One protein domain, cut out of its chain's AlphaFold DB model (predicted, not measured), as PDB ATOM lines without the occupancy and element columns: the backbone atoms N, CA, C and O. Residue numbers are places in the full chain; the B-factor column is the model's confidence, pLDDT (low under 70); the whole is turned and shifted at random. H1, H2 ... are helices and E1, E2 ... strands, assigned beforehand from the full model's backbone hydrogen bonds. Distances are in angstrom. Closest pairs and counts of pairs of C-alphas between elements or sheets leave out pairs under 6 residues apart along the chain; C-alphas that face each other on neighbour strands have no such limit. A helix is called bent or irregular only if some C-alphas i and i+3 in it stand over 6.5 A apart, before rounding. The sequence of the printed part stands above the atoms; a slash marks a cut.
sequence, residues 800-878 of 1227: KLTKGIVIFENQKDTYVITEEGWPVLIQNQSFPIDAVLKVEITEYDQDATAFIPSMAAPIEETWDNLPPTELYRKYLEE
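Overview. This is residues 800 to 878 of the 1227 residues of the protein "AlbA_2 domain-containing protein" of Bergeyella zoohelcum ATCC 43767 (UniProt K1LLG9). One antiparallel sheet of five strands curls back on itself into a small, nearly closed barrel: the leaf E3 E2 faces the leaf E4 E5, E1 is the hinge between them, and the C-alphas of Val 824 in E3 and Phe 851 in E5 come within 4.4 A of each other at the open seam. The one helix, H1, packs on the sheet over E2, with its first residue near the end of that strand. The printed part has 79 residues, with five named strands and one named helix in the order E1 E2 E3 E4 E5 H1; across the sheet the order is E3 E2 E1 E4 E5, and the class is mixed, helices and strands. The whole is compact, with a radius of gyration of the C-alphas of 11.3 A, and spans 31 by 30 by 22 A.

Arrangement. The sheet holds E1, residues 800 to 810, E2, residues 813 to 818, E3, residues 823 to 826, E4, residues 836 to 845, and E5, residues 850 to 858. It is a folded sheet, one sheet bent back on itself into two leaves that face each other: E3 and E2 face E4 and E5, with 56 pairs of C-alphas within 11 A. It is strongly twisted and curled like part of a barrel; the way across it turns by 109 degrees from edge to edge. E1 bends by 75 degrees at residue 803, E4 by 86 degrees at residue 842 and E5 by 87 degrees at residue 854. E1 is the antiparallel neighbour of E4, with N 804 and O 837 2.8 A apart, within hydrogen-bond range. E1 and E2 form a hairpin, with N 807 and O 815 at 2.9 A. E2 and E3 form the next hairpin, with N 824 and O 816 at 2.8 A. E4 and E5 are a third hairpin, with N 852 and O 843 at 2.8 A. E1 E2 E3 is a meander, each strand the antiparallel neighbour of the one before. E1 E2 E3 E4 is a Greek key, that meander followed by a fourth strand that is the antiparallel neighbour of the first. The edge strands E3 and E5 have 13 pairs of C-alphas within 8 A. E3 and E4 are only just apart, with their closest C-alphas at 8.1 A. H1, residues 868 to 878, is on the sheet at a height over the sheet of 8.6 A. It lies over E2, and two of its C-alphas fall on E3, only just too few to lie over that strand as well. It runs slantwise to the strands, but only just, at 59 degrees to E2 on the local plane. The closest C-alphas of H1 and E2 are those of Pro 868 and Ile 817, 6.1 A apart. In H1 every O i to N i+4 pair is within hydrogen-bond range.

Along the chain. E1 begins at C-alpha 800, (-9.159, -27.074, 15.663), and measures 24.6 A from first to last C-alpha. E4 measures 21.9 A and E5 19.4 A; E5 ends at C-alpha 858, (-24.078, -24.811, 22.299). E2 measures 16.0 A and the four-residue E3 10.0 A. H1 measures 15.1 A and ends at C-alpha 878, (-10.702, -35.333, 1.168).

Size, cuts and confidence. The two C-alphas farthest apart are those of Asp 847 and Glu 860, at 31.9 A. The printed part has no cut. The links E1 to E2, E2 to E3 and E4 to E5 are tight, and E3 to E4 and E5 to H1, with 9 residues each, are short. The mean pLDDT of the printed part is 87.5, and no printed residue is under 70.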
ATOM      1  N   LYS A 800      -8.299 -27.809  16.591       85.00
ATOM      2  CA  LYS A 800      -9.159 -27.074  15.663       85.00
ATOM      3  C   LYS A 800     -10.473 -26.677  16.312       85.00
ATOM      4  O   LYS A 800     -11.285 -27.524  16.667       85.00
ATOM      5  N   LEU A 801     -10.698 -25.373  16.402       90.06
ATOM      6  CA  LEU A 801     -11.962 -24.805  16.849       90.06
ATOM      7  C   LEU A 801     -12.886 -24.593  15.646       90.06
ATOM      8  O   LEU A 801     -12.559 -23.812  14.755       90.06
ATOM      9  N   THR A 802     -14.031 -25.270  15.629       92.00
ATOM     10  CA  THR A 802     -15.015 -25.206  14.539       92.00
ATOM     11  C   THR A 802     -16.445 -25.259  15.083       92.00
ATOM     12  O   THR A 802     -16.664 -25.389  16.294       92.00
ATOM     13  N   LYS A 803     -17.432 -25.101  14.203       92.69
ATOM     14  CA  LYS A 803     -18.849 -25.304  14.509       92.69
ATOM     15  C   LYS A 803     -19.293 -26.655  13.965       92.69
ATOM     16  O   LYS A 803     -18.755 -27.155  12.979       92.69
ATOM     17  N   GLY A 804     -20.280 -27.260  14.601       92.44
ATOM     18  CA  GLY A 804     -20.873 -28.500  14.132       92.44
ATOM     19  C   GLY A 804     -22.328 -28.616  14.526       92.44
ATOM     20  O   GLY A 804     -22.749 -28.038  15.524       92.44
ATOM     21  N   ILE A 805     -23.088 -29.358  13.735       93.69
ATOM     22  CA  ILE A 805     -24.497 -29.633  13.988       93.69
ATOM     23  C   ILE A 805     -24.668 -31.049  14.520       93.69
ATOM     24  O   ILE A 805     -24.065 -31.997  14.007       93.69
ATOM     25  N   VAL A 806     -25.478 -31.194  15.565       91.31
ATOM     26  CA  VAL A 806     -25.829 -32.501  16.123       91.31
ATOM     27  C   VAL A 806     -26.721 -33.251  15.137       91.31
ATOM     28  O   VAL A 806     -27.817 -32.797  14.820       91.31
ATOM     29  N   ILE A 807     -26.270 -34.418  14.680       90.31
ATOM     30  CA  ILE A 807     -26.988 -35.241  13.693       90.31
ATOM     31  C   ILE A 807     -27.641 -36.485  14.299       90.31
ATOM     32  O   ILE A 807     -28.572 -37.037  13.714       90.31
ATOM     33  N   PHE A 808     -27.135 -36.962  15.437       84.50
ATOM     34  CA  PHE A 808     -27.614 -38.182  16.075       84.50
ATOM     35  C   PHE A 808     -27.208 -38.205  17.551       84.50
ATOM     36  O   PHE A 808     -26.082 -37.853  17.893       84.50
ATOM     37  N   GLU A 809     -28.108 -38.649  18.423       82.19
ATOM     38  CA  GLU A 809     -27.867 -38.777  19.861       82.19
ATOM     39  C   GLU A 809     -28.231 -40.196  20.312       82.19
ATOM     40  O   GLU A 809     -29.297 -40.712  19.965       82.19
ATOM     41  N   ASN A 810     -27.355 -40.837  21.089       75.50
ATOM     42  CA  ASN A 810     -27.596 -42.164  21.648       75.50
ATOM     43  C   ASN A 810     -27.251 -42.202  23.145       75.50
ATOM     44  O   ASN A 810     -26.081 -42.234  23.523       75.50
ATOM     45  N   GLN A 811     -28.282 -42.252  23.995       75.44
ATOM     46  CA  GLN A 811     -28.218 -42.274  25.467       75.44
ATOM     47  C   GLN A 811     -27.482 -41.086  26.109       75.44
ATOM     48  O   GLN A 811     -28.113 -40.244  26.739       75.44
ATOM     49  N   LYS A 812     -26.147 -41.079  26.033       73.56
ATOM     50  CA  LYS A 812     -25.250 -40.062  26.599       73.56
ATOM     51  C   LYS A 812     -24.174 -39.600  25.617       73.56
ATOM     52  O   LYS A 812     -23.398 -38.724  25.980       73.56
ATOM     53  N   ASP A 813     -24.133 -40.168  24.415       84.62
ATOM     54  CA  ASP A 813     -23.153 -39.829  23.393       84.62
ATOM     55  C   ASP A 813     -23.830 -39.063  22.253       84.62
ATOM     56  O   ASP A 813     -24.905 -39.441  21.776       84.62
ATOM     57  N   THR A 814     -23.187 -37.987  21.807       90.75
ATOM     58  CA  THR A 814     -23.697 -37.092  20.765       90.75
ATOM     59  C   THR A 814     -22.788 -37.140  19.544       90.75
ATOM     60  O   THR A 814     -21.582 -36.924  19.655       90.75
ATOM     61  N   TYR A 815     -23.369 -37.368  18.368       91.31
ATOM     62  CA  TYR A 815     -22.679 -37.328  17.084       91.31
ATOM     63  C   TYR A 815     -22.948 -36.009  16.375       91.31
ATOM     64  O   TYR A 815     -24.095 -35.603  16.170       91.31
ATOM     65  N   VAL A 816     -21.867 -35.359  15.970       92.25
ATOM     66  CA  VAL A 816     -21.863 -34.021  15.386       92.25
ATOM     67  C   VAL A 816     -21.134 -34.071  14.049       92.25
ATOM     68  O   VAL A 816     -20.131 -34.766  13.917       92.25
ATOM     69  N   ILE A 817     -21.618 -33.330  13.055       94.38
ATOM     70  CA  ILE A 817     -20.886 -33.089  11.806       94.38
ATOM     71  C   ILE A 817     -20.442 -31.635  11.791       94.38
ATOM     72  O   ILE A 817     -21.270 -30.737  11.942       94.38
ATOM     73  N   THR A 818     -19.139 -31.400  11.639       93.19
ATOM     74  CA  THR A 818     -18.599 -30.036  11.574       93.19
ATOM     75  C   THR A 818     -18.847 -29.381  10.220       93.19
ATOM     76  O   THR A 818     -19.230 -30.047   9.258       93.19
ATOM     77  N   GLU A 819     -18.595 -28.076  10.114       91.19
ATOM     78  CA  GLU A 819     -18.680 -27.343   8.838       91.19
ATOM     79  C   GLU A 819     -17.717 -27.908   7.778       91.19
ATOM     80  O   GLU A 819     -17.947 -27.789   6.578       91.19
ATOM     81  N   GLU A 820     -16.648 -28.576   8.213       87.88
ATOM     82  CA  GLU A 820     -15.696 -29.284   7.353       87.88
ATOM     83  C   GLU A 820     -16.097 -30.731   7.048       87.88
ATOM     84  O   GLU A 820     -15.380 -31.434   6.342       87.88
ATOM     85  N   GLY A 821     -17.237 -31.190   7.567       88.81
ATOM     86  CA  GLY A 821     -17.742 -32.544   7.357       88.81
ATOM     87  C   GLY A 821     -17.159 -33.599   8.287       88.81
ATOM     88  O   GLY A 821     -17.400 -34.789   8.078       88.81
ATOM     89  N   TRP A 822     -16.403 -33.194   9.309       91.88
ATOM     90  CA  TRP A 822     -15.750 -34.130  10.215       91.88
ATOM     91  C   TRP A 822     -16.768 -34.757  11.176       91.88
ATOM     92  O   TRP A 822     -17.507 -34.020  11.835       91.88
ATOM     93  N   PRO A 823     -16.818 -36.099  11.286       92.25
ATOM     94  CA  PRO A 823     -17.665 -36.771  12.261       92.25
ATOM     95  C   PRO A 823     -17.044 -36.655  13.650       92.25
ATOM     96  O   PRO A 823     -15.967 -37.187  13.890       92.25
ATOM     97  N   VAL A 824     -17.716 -35.976  14.569       92.38
ATOM     98  CA  VAL A 824     -17.272 -35.762  15.949       92.38
ATOM     99  C   VAL A 824     -18.165 -36.564  16.890       92.38
ATOM    100  O   VAL A 824     -19.389 -36.519  16.778       92.38
ATOM    101  N   LEU A 825     -17.552 -37.286  17.823       92.19
ATOM    102  CA  LEU A 825     -18.231 -38.010  18.890       92.19
ATOM    103  C   LEU A 825     -17.957 -37.311  20.221       92.19
ATOM    104  O   LEU A 825     -16.820 -37.255  20.686       92.19
ATOM    105  N   ILE A 826     -19.013 -36.806  20.849       91.31
ATOM    106  CA  ILE A 826     -18.959 -36.266  22.202       91.31
ATOM    107  C   ILE A 826     -19.458 -37.350  23.149       91.31
ATOM    108  O   ILE A 826     -20.631 -37.714  23.114       91.31
ATOM    109  N   GLN A 827     -18.563 -37.866  23.984       87.75
ATOM    110  CA  GLN A 827     -18.889 -38.930  24.924       87.75
ATOM    111  C   GLN A 827     -19.427 -38.359  26.237       87.75
ATOM    112  O   GLN A 827     -18.903 -37.374  26.761       87.75
ATOM    113  N   ASN A 828     -20.425 -39.021  26.821       82.69
ATOM    114  CA  ASN A 828     -21.005 -38.674  28.127       82.69
ATOM    115  C   ASN A 828     -21.619 -37.260  28.243       82.69
ATOM    116  O   ASN A 828     -21.853 -36.787  29.361       82.69
ATOM    117  N   GLN A 829     -21.898 -36.591  27.125       84.25
ATOM    118  CA  GLN A 829     -22.649 -35.339  27.067       84.25
ATOM    119  C   GLN A 829     -23.690 -35.412  25.948       84.25
ATOM    120  O   GLN A 829     -23.380 -35.757  24.808       84.25
ATOM    121  N   SER A 830     -24.927 -35.066  26.301       84.06
ATOM    122  CA  SER A 830     -26.092 -35.062  25.418       84.06
ATOM    123  C   SER A 830     -26.396 -33.634  24.969       84.06
ATOM    124  O   SER A 830     -26.487 -32.723  25.799       84.06
ATOM    125  N   PHE A 831     -26.553 -33.453  23.661       86.31
ATOM    126  CA  PHE A 831     -27.045 -32.220  23.058       86.31
ATOM    127  C   PHE A 831     -28.204 -32.546  22.108       86.31
ATOM    128  O   PHE A 831     -28.162 -33.584  21.447       86.31
ATOM    129  N   PRO A 832     -29.227 -31.676  22.011       84.31
ATOM    130  CA  PRO A 832     -30.376 -31.941  21.158       84.31
ATOM    131  C   PRO A 832     -29.983 -31.982  19.679       84.31
ATOM    132  O   PRO A 832     -29.117 -31.228  19.236       84.31
ATOM    133  N   ILE A 833     -30.657 -32.846  18.916       85.56
ATOM    134  CA  ILE A 833     -30.534 -32.922  17.453       85.56
ATOM    135  C   ILE A 833     -30.798 -31.536  16.847       85.56
ATOM    136  O   ILE A 833     -31.634 -30.784  17.348       85.56
ATOM    137  N   ASP A 834     -30.041 -31.199  15.804       86.25
ATOM    138  CA  ASP A 834     -30.013 -29.900  15.123       86.25
ATOM    139  C   ASP A 834     -29.426 -28.733  15.940       86.25
ATOM    140  O   ASP A 834     -29.328 -27.613  15.435       86.25
ATOM    141  N   ALA A 835     -28.959 -28.964  17.174       88.88
ATOM    142  CA  ALA A 835     -28.214 -27.946  17.905       88.88
ATOM    143  C   ALA A 835     -26.875 -27.650  17.220       88.88
ATOM    144  O   ALA A 835     -26.125 -28.564  16.863       88.88
ATOM    145  N   VAL A 836     -26.547 -26.362  17.105       92.88
ATOM    146  CA  VAL A 836     -25.236 -25.912  16.640       92.88
ATOM    147  C   VAL A 836     -24.308 -25.783  17.841       92.88
ATOM    148  O   VAL A 836     -24.560 -25.028  18.784       92.88
ATOM    149  N   LEU A 837     -23.226 -26.548  17.813       93.88
ATOM    150  CA  LEU A 837     -22.208 -26.586  18.847       93.88
ATOM    151  C   LEU A 837     -20.924 -25.949  18.335       93.88
ATOM    152  O   LEU A 837     -20.483 -26.195  17.214       93.88
ATOM    153  N   LYS A 838     -20.269 -25.185  19.200       94.19
ATOM    154  CA  LYS A 838     -18.862 -24.840  19.057       94.19
ATOM    155  C   LYS A 838     -18.035 -25.972  19.653       94.19
ATOM    156  O   LYS A 838     -18.144 -26.238  20.852       94.19
ATOM    157  N   VAL A 839     -17.230 -26.625  18.822       93.69
ATOM    158  CA  VAL A 839     -16.409 -27.780  19.197       93.69
ATOM    159  C   VAL A 839     -14.927 -27.477  18.994       93.69
ATOM    160  O   VAL A 839     -14.520 -26.955  17.957       93.69
ATOM    161  N   GLU A 840     -14.115 -27.779  20.003       92.50
ATOM    162  CA  GLU A 840     -12.655 -27.756  19.908       92.50
ATOM    163  C   GLU A 840     -12.158 -29.190  19.774       92.50
ATOM    164  O   GLU A 840     -12.259 -29.976  20.709       92.50
ATOM    165  N   ILE A 841     -11.667 -29.542  18.591       90.88
ATOM    166  CA  ILE A 841     -11.251 -30.898  18.248       90.88
ATOM    167  C   ILE A 841      -9.774 -31.073  18.569       90.88
ATOM    168  O   ILE A 841      -8.934 -30.312  18.077       90.88
ATOM    169  N   THR A 842      -9.465 -32.101  19.357       84.31
ATOM    170  CA  THR A 842      -8.101 -32.380  19.828       84.31
ATOM    171  C   THR A 842      -7.568 -33.728  19.383       84.31
ATOM    172  O   THR A 842      -6.366 -33.853  19.170       84.31
ATOM    173  N   GLU A 843      -8.431 -34.735  19.241       87.56
ATOM    174  CA  GLU A 843      -8.005 -36.116  18.995       87.56
ATOM    175  C   GLU A 843      -8.920 -36.820  17.979       87.56
ATOM    176  O   GLU A 843      -9.991 -36.325  17.625       87.56
ATOM    177  N   TYR A 844      -8.493 -37.990  17.499       89.56
ATOM    178  CA  TYR A 844      -9.295 -38.880  16.658       89.56
ATOM    179  C   TYR A 844      -9.292 -40.291  17.237       89.56
ATOM    180  O   TYR A 844      -8.231 -40.887  17.434       89.56
ATOM    181  N   ASP A 845     -10.485 -40.827  17.473       86.25
ATOM    182  CA  ASP A 845     -10.698 -42.191  17.930       86.25
ATOM    183  C   ASP A 845     -10.869 -43.120  16.718       86.25
ATOM    184  O   ASP A 845     -11.825 -43.032  15.936       86.25
ATOM    185  N   GLN A 846      -9.907 -44.030  16.567       78.00
ATOM    186  CA  GLN A 846      -9.854 -44.989  15.462       78.00
ATOM    187  C   GLN A 846     -10.952 -46.052  15.548       78.00
ATOM    188  O   GLN A 846     -11.410 -46.534  14.510       78.00
ATOM    189  N   ASP A 847     -11.389 -46.416  16.753       77.44
ATOM    190  CA  ASP A 847     -12.410 -47.438  16.953       77.44
ATOM    191  C   ASP A 847     -13.811 -46.879  16.720       77.44
ATOM    192  O   ASP A 847     -14.634 -47.545  16.081       77.44
ATOM    193  N   ALA A 848     -14.058 -45.641  17.153       78.19
ATOM    194  CA  ALA A 848     -15.310 -44.930  16.900       78.19
ATOM    195  C   ALA A 848     -15.412 -44.360  15.472       78.19
ATOM    196  O   ALA A 848     -16.512 -44.019  15.018       78.19
ATOM    197  N   THR A 849     -14.289 -44.284  14.746       85.00
ATOM    198  CA  THR A 849     -14.154 -43.625  13.433       85.00
ATOM    199  C   THR A 849     -14.595 -42.160  13.456       85.00
ATOM    200  O   THR A 849     -15.228 -41.678  12.517       85.00
ATOM    201  N   ALA A 850     -14.290 -41.462  14.552       89.44
ATOM    202  CA  ALA A 850     -14.770 -40.115  14.827       89.44
ATOM    203  C   ALA A 850     -13.722 -39.282  15.580       89.44
ATOM    204  O   ALA A 850     -12.886 -39.800  16.317       89.44
ATOM    205  N   PHE A 851     -13.788 -37.971  15.397       91.44
ATOM    206  CA  PHE A 851     -13.005 -36.984  16.124       91.44
ATOM    207  C   PHE A 851     -13.549 -36.782  17.540       91.44
ATOM    208  O   PHE A 851     -14.760 -36.803  17.751       91.44
ATOM    209  N   ILE A 852     -12.658 -36.547  18.499       91.00
ATOM    210  CA  ILE A 852     -12.996 -36.327  19.906       91.00
ATOM    211  C   ILE A 852     -12.672 -34.874  20.278       91.00
ATOM    212  O   ILE A 852     -11.538 -34.424  20.054       91.00
ATOM    213  N   PRO A 853     -13.642 -34.118  20.824       91.75
ATOM    214  CA  PRO A 853     -13.413 -32.743  21.226       91.75
ATOM    215  C   PRO A 853     -12.971 -32.617  22.691       91.75
ATOM    216  O   PRO A 853     -13.465 -33.333  23.562       91.75
ATOM    217  N   SER A 854     -12.100 -31.648  22.984       87.56
ATOM    218  CA  SER A 854     -11.772 -31.209  24.352       87.56
ATOM    219  C   SER A 854     -12.874 -30.350  24.968       87.56
ATOM    220  O   SER A 854     -13.017 -30.294  26.190       87.56
ATOM    221  N   MET A 855     -13.643 -29.663  24.122       87.56
ATOM    222  CA  MET A 855     -14.730 -28.776  24.517       87.56
ATOM    223  C   MET A 855     -15.855 -28.841  23.485       87.56
ATOM    224  O   MET A 855     -15.605 -28.749  22.284       87.56
ATOM    225  N   ALA A 856     -17.095 -28.918  23.961       90.06
ATOM    226  CA  ALA A 856     -18.295 -28.724  23.160       90.06
ATOM    227  C   ALA A 856     -19.277 -27.837  23.934       90.06
ATOM    228  O   ALA A 856     -19.572 -28.104  25.100       90.06
ATOM    229  N   ALA A 857     -19.764 -26.769  23.308       89.12
ATOM    230  CA  ALA A 857     -20.741 -25.870  23.916       89.12
ATOM    231  C   ALA A 857     -21.762 -25.389  22.874       89.12
ATOM    232  O   ALA A 857     -21.361 -25.061  21.757       89.12
ATOM    233  N   PRO A 858     -23.063 -25.316  23.211       87.94
ATOM    234  CA  PRO A 858     -24.078 -24.811  22.299       87.94
ATOM    235  C   PRO A 858     -23.883 -23.315  22.045       87.94
ATOM    236  O   PRO A 858     -23.475 -22.571  22.941       87.94
ATOM    237  N   ILE A 859     -24.189 -22.880  20.827       89.81
ATOM    238  CA  ILE A 859     -24.164 -21.471  20.420       89.81
ATOM    239  C   ILE A 859     -25.503 -21.078  19.791       89.81
ATOM    240  O   ILE A 859     -26.158 -21.893  19.148       89.81
ATOM    241  N   GLU A 860     -25.914 -19.822  19.970       81.75
ATOM    242  CA  GLU A 860     -27.132 -19.262  19.362       81.75
ATOM    243  C   GLU A 860     -26.848 -18.770  17.931       81.75
ATOM    244  O   GLU A 860     -26.920 -17.580  17.634       81.75
ATOM    245  N   GLU A 861     -26.466 -19.688  17.043       80.00
ATOM    246  CA  GLU A 861     -26.251 -19.417  15.617       80.00
ATOM    247  C   GLU A 861     -27.024 -20.426  14.751       80.00
ATOM    248  O   GLU A 861     -27.237 -21.566  15.166       80.00
ATOM    249  N   THR A 862     -27.458 -20.017  13.555       79.12
ATOM    250  CA  THR A 862     -28.143 -20.895  12.591       79.12
ATOM    251  C   THR A 862     -27.143 -21.698  11.758       79.12
ATOM    252  O   THR A 862     -26.033 -21.244  11.483       79.12
ATOM    253  N   TRP A 863     -27.522 -22.916  11.358       85.75
ATOM    254  CA  TRP A 863     -26.702 -23.743  10.473       85.75
ATOM    255  C   TRP A 863     -26.941 -23.375   9.006       85.75
ATOM    256  O   TRP A 863     -27.894 -23.851   8.391       85.75
ATOM    257  N   ASP A 864     -26.052 -22.561   8.440       80.25
ATOM    258  CA  ASP A 864     -26.185 -22.051   7.064       80.25
ATOM    259  C   ASP A 864     -25.313 -22.820   6.039       80.25
ATOM    260  O   ASP A 864     -25.159 -22.396   4.892       80.25
ATOM    261  N   ASN A 865     -24.719 -23.953   6.438       78.88
ATOM    262  CA  ASN A 865     -23.834 -24.764   5.592       78.88
ATOM    263  C   ASN A 865     -24.589 -25.834   4.783       78.88
ATOM    264  O   ASN A 865     -25.786 -26.061   4.962       78.88
ATOM    265  N   LEU A 866     -23.861 -26.529   3.899       81.69
ATOM    266  CA  LEU A 866     -24.385 -27.680   3.156       81.69
ATOM    267  C   LEU A 866     -24.983 -28.744   4.103       81.69
ATOM    268  O   LEU A 866     -24.569 -28.846   5.266       81.69
ATOM    269  N   PRO A 867     -25.926 -29.574   3.615       86.62
ATOM    270  CA  PRO A 867     -26.483 -30.670   4.397       86.62
ATOM    271  C   PRO A 867     -25.379 -31.557   5.006       86.62
ATOM    272  O   PRO A 867     -24.407 -31.874   4.310       86.62
ATOM    273  N   PRO A 868     -25.522 -32.042   6.256       87.06
ATOM    274  CA  PRO A 868     -24.488 -32.842   6.925       87.06
ATOM    275  C   PRO A 868     -24.022 -34.073   6.133       87.06
ATOM    276  O   PRO A 868     -22.871 -34.490   6.235       87.06
ATOM    277  N   THR A 869     -24.900 -34.649   5.310       86.94
ATOM    278  CA  THR A 869     -24.589 -35.780   4.427       86.94
ATOM    279  C   THR A 869     -23.659 -35.402   3.273       86.94
ATOM    280  O   THR A 869     -22.794 -36.196   2.910       86.94
ATOM    281  N   GLU A 870     -23.804 -34.198   2.712       86.25
ATOM    282  CA  GLU A 870     -22.914 -33.679   1.665       86.25
ATOM    283  C   GLU A 870     -21.553 -33.289   2.244       86.25
ATOM    284  O   GLU A 870     -20.518 -33.611   1.661       86.25
ATOM    285  N   LEU A 871     -21.544 -32.677   3.432       88.88
ATOM    286  CA  LEU A 871     -20.310 -32.363   4.153       88.88
ATOM    287  C   LEU A 871     -19.533 -33.636   4.508       88.88
ATOM    288  O   LEU A 871     -18.338 -33.729   4.237       88.88
ATOM    289  N   TYR A 872     -20.208 -34.663   5.028       90.75
ATOM    290  CA  TYR A 872     -19.569 -35.947   5.318       90.75
ATOM    291  C   TYR A 872     -19.034 -36.640   4.059       90.75
ATOM    292  O   TYR A 872     -17.954 -37.229   4.076       90.75
ATOM    293  N   ARG A 873     -19.756 -36.548   2.937       89.69
ATOM    294  CA  ARG A 873     -19.266 -37.052   1.651       89.69
ATOM    295  C   ARG A 873     -17.984 -36.337   1.224       89.69
ATOM    296  O   ARG A 873     -17.033 -37.004   0.825       89.69
ATOM    297  N   LYS A 874     -17.936 -35.011   1.359       88.00
ATOM    298  CA  LYS A 874     -16.735 -34.217   1.079       88.00
ATOM    299  C   LYS A 874     -15.557 -34.645   1.959       88.00
ATOM    300  O   LYS A 874     -14.458 -34.818   1.449       88.00
ATOM    301  N   TYR A 875     -15.793 -34.929   3.240       90.31
ATOM    302  CA  TYR A 875     -14.775 -35.505   4.126       90.31
ATOM    303  C   TYR A 875     -14.246 -36.860   3.616       90.31
ATOM    304  O   TYR A 875     -13.038 -37.090   3.615       90.31
ATOM    305  N   LEU A 876     -15.113 -37.751   3.118       89.94
ATOM    306  CA  LEU A 876     -14.681 -39.020   2.510       89.94
ATOM    307  C   LEU A 876     -13.850 -38.813   1.227       89.94
ATOM    308  O   LEU A 876     -12.945 -39.607   0.957       89.94
ATOM    309  N   GLU A 877     -14.146 -37.774   0.441       88.31
ATOM    310  CA  GLU A 877     -13.365 -37.381  -0.742       88.31
ATOM    311  C   GLU A 877     -11.988 -36.822  -0.346       88.31
ATOM    312  O   GLU A 877     -10.965 -37.261  -0.871       88.31
ATOM    313  N   GLU A 878     -11.941 -35.920   0.637       86.81
ATOM    314  CA  GLU A 878     -10.702 -35.333   1.168       86.81
ATOM    315  C   GLU A 878      -9.806 -36.376   1.854       86.81
ATOM    316  O   GLU A 878      -8.579 -36.334   1.729       86.81
TER     317      GLU A 878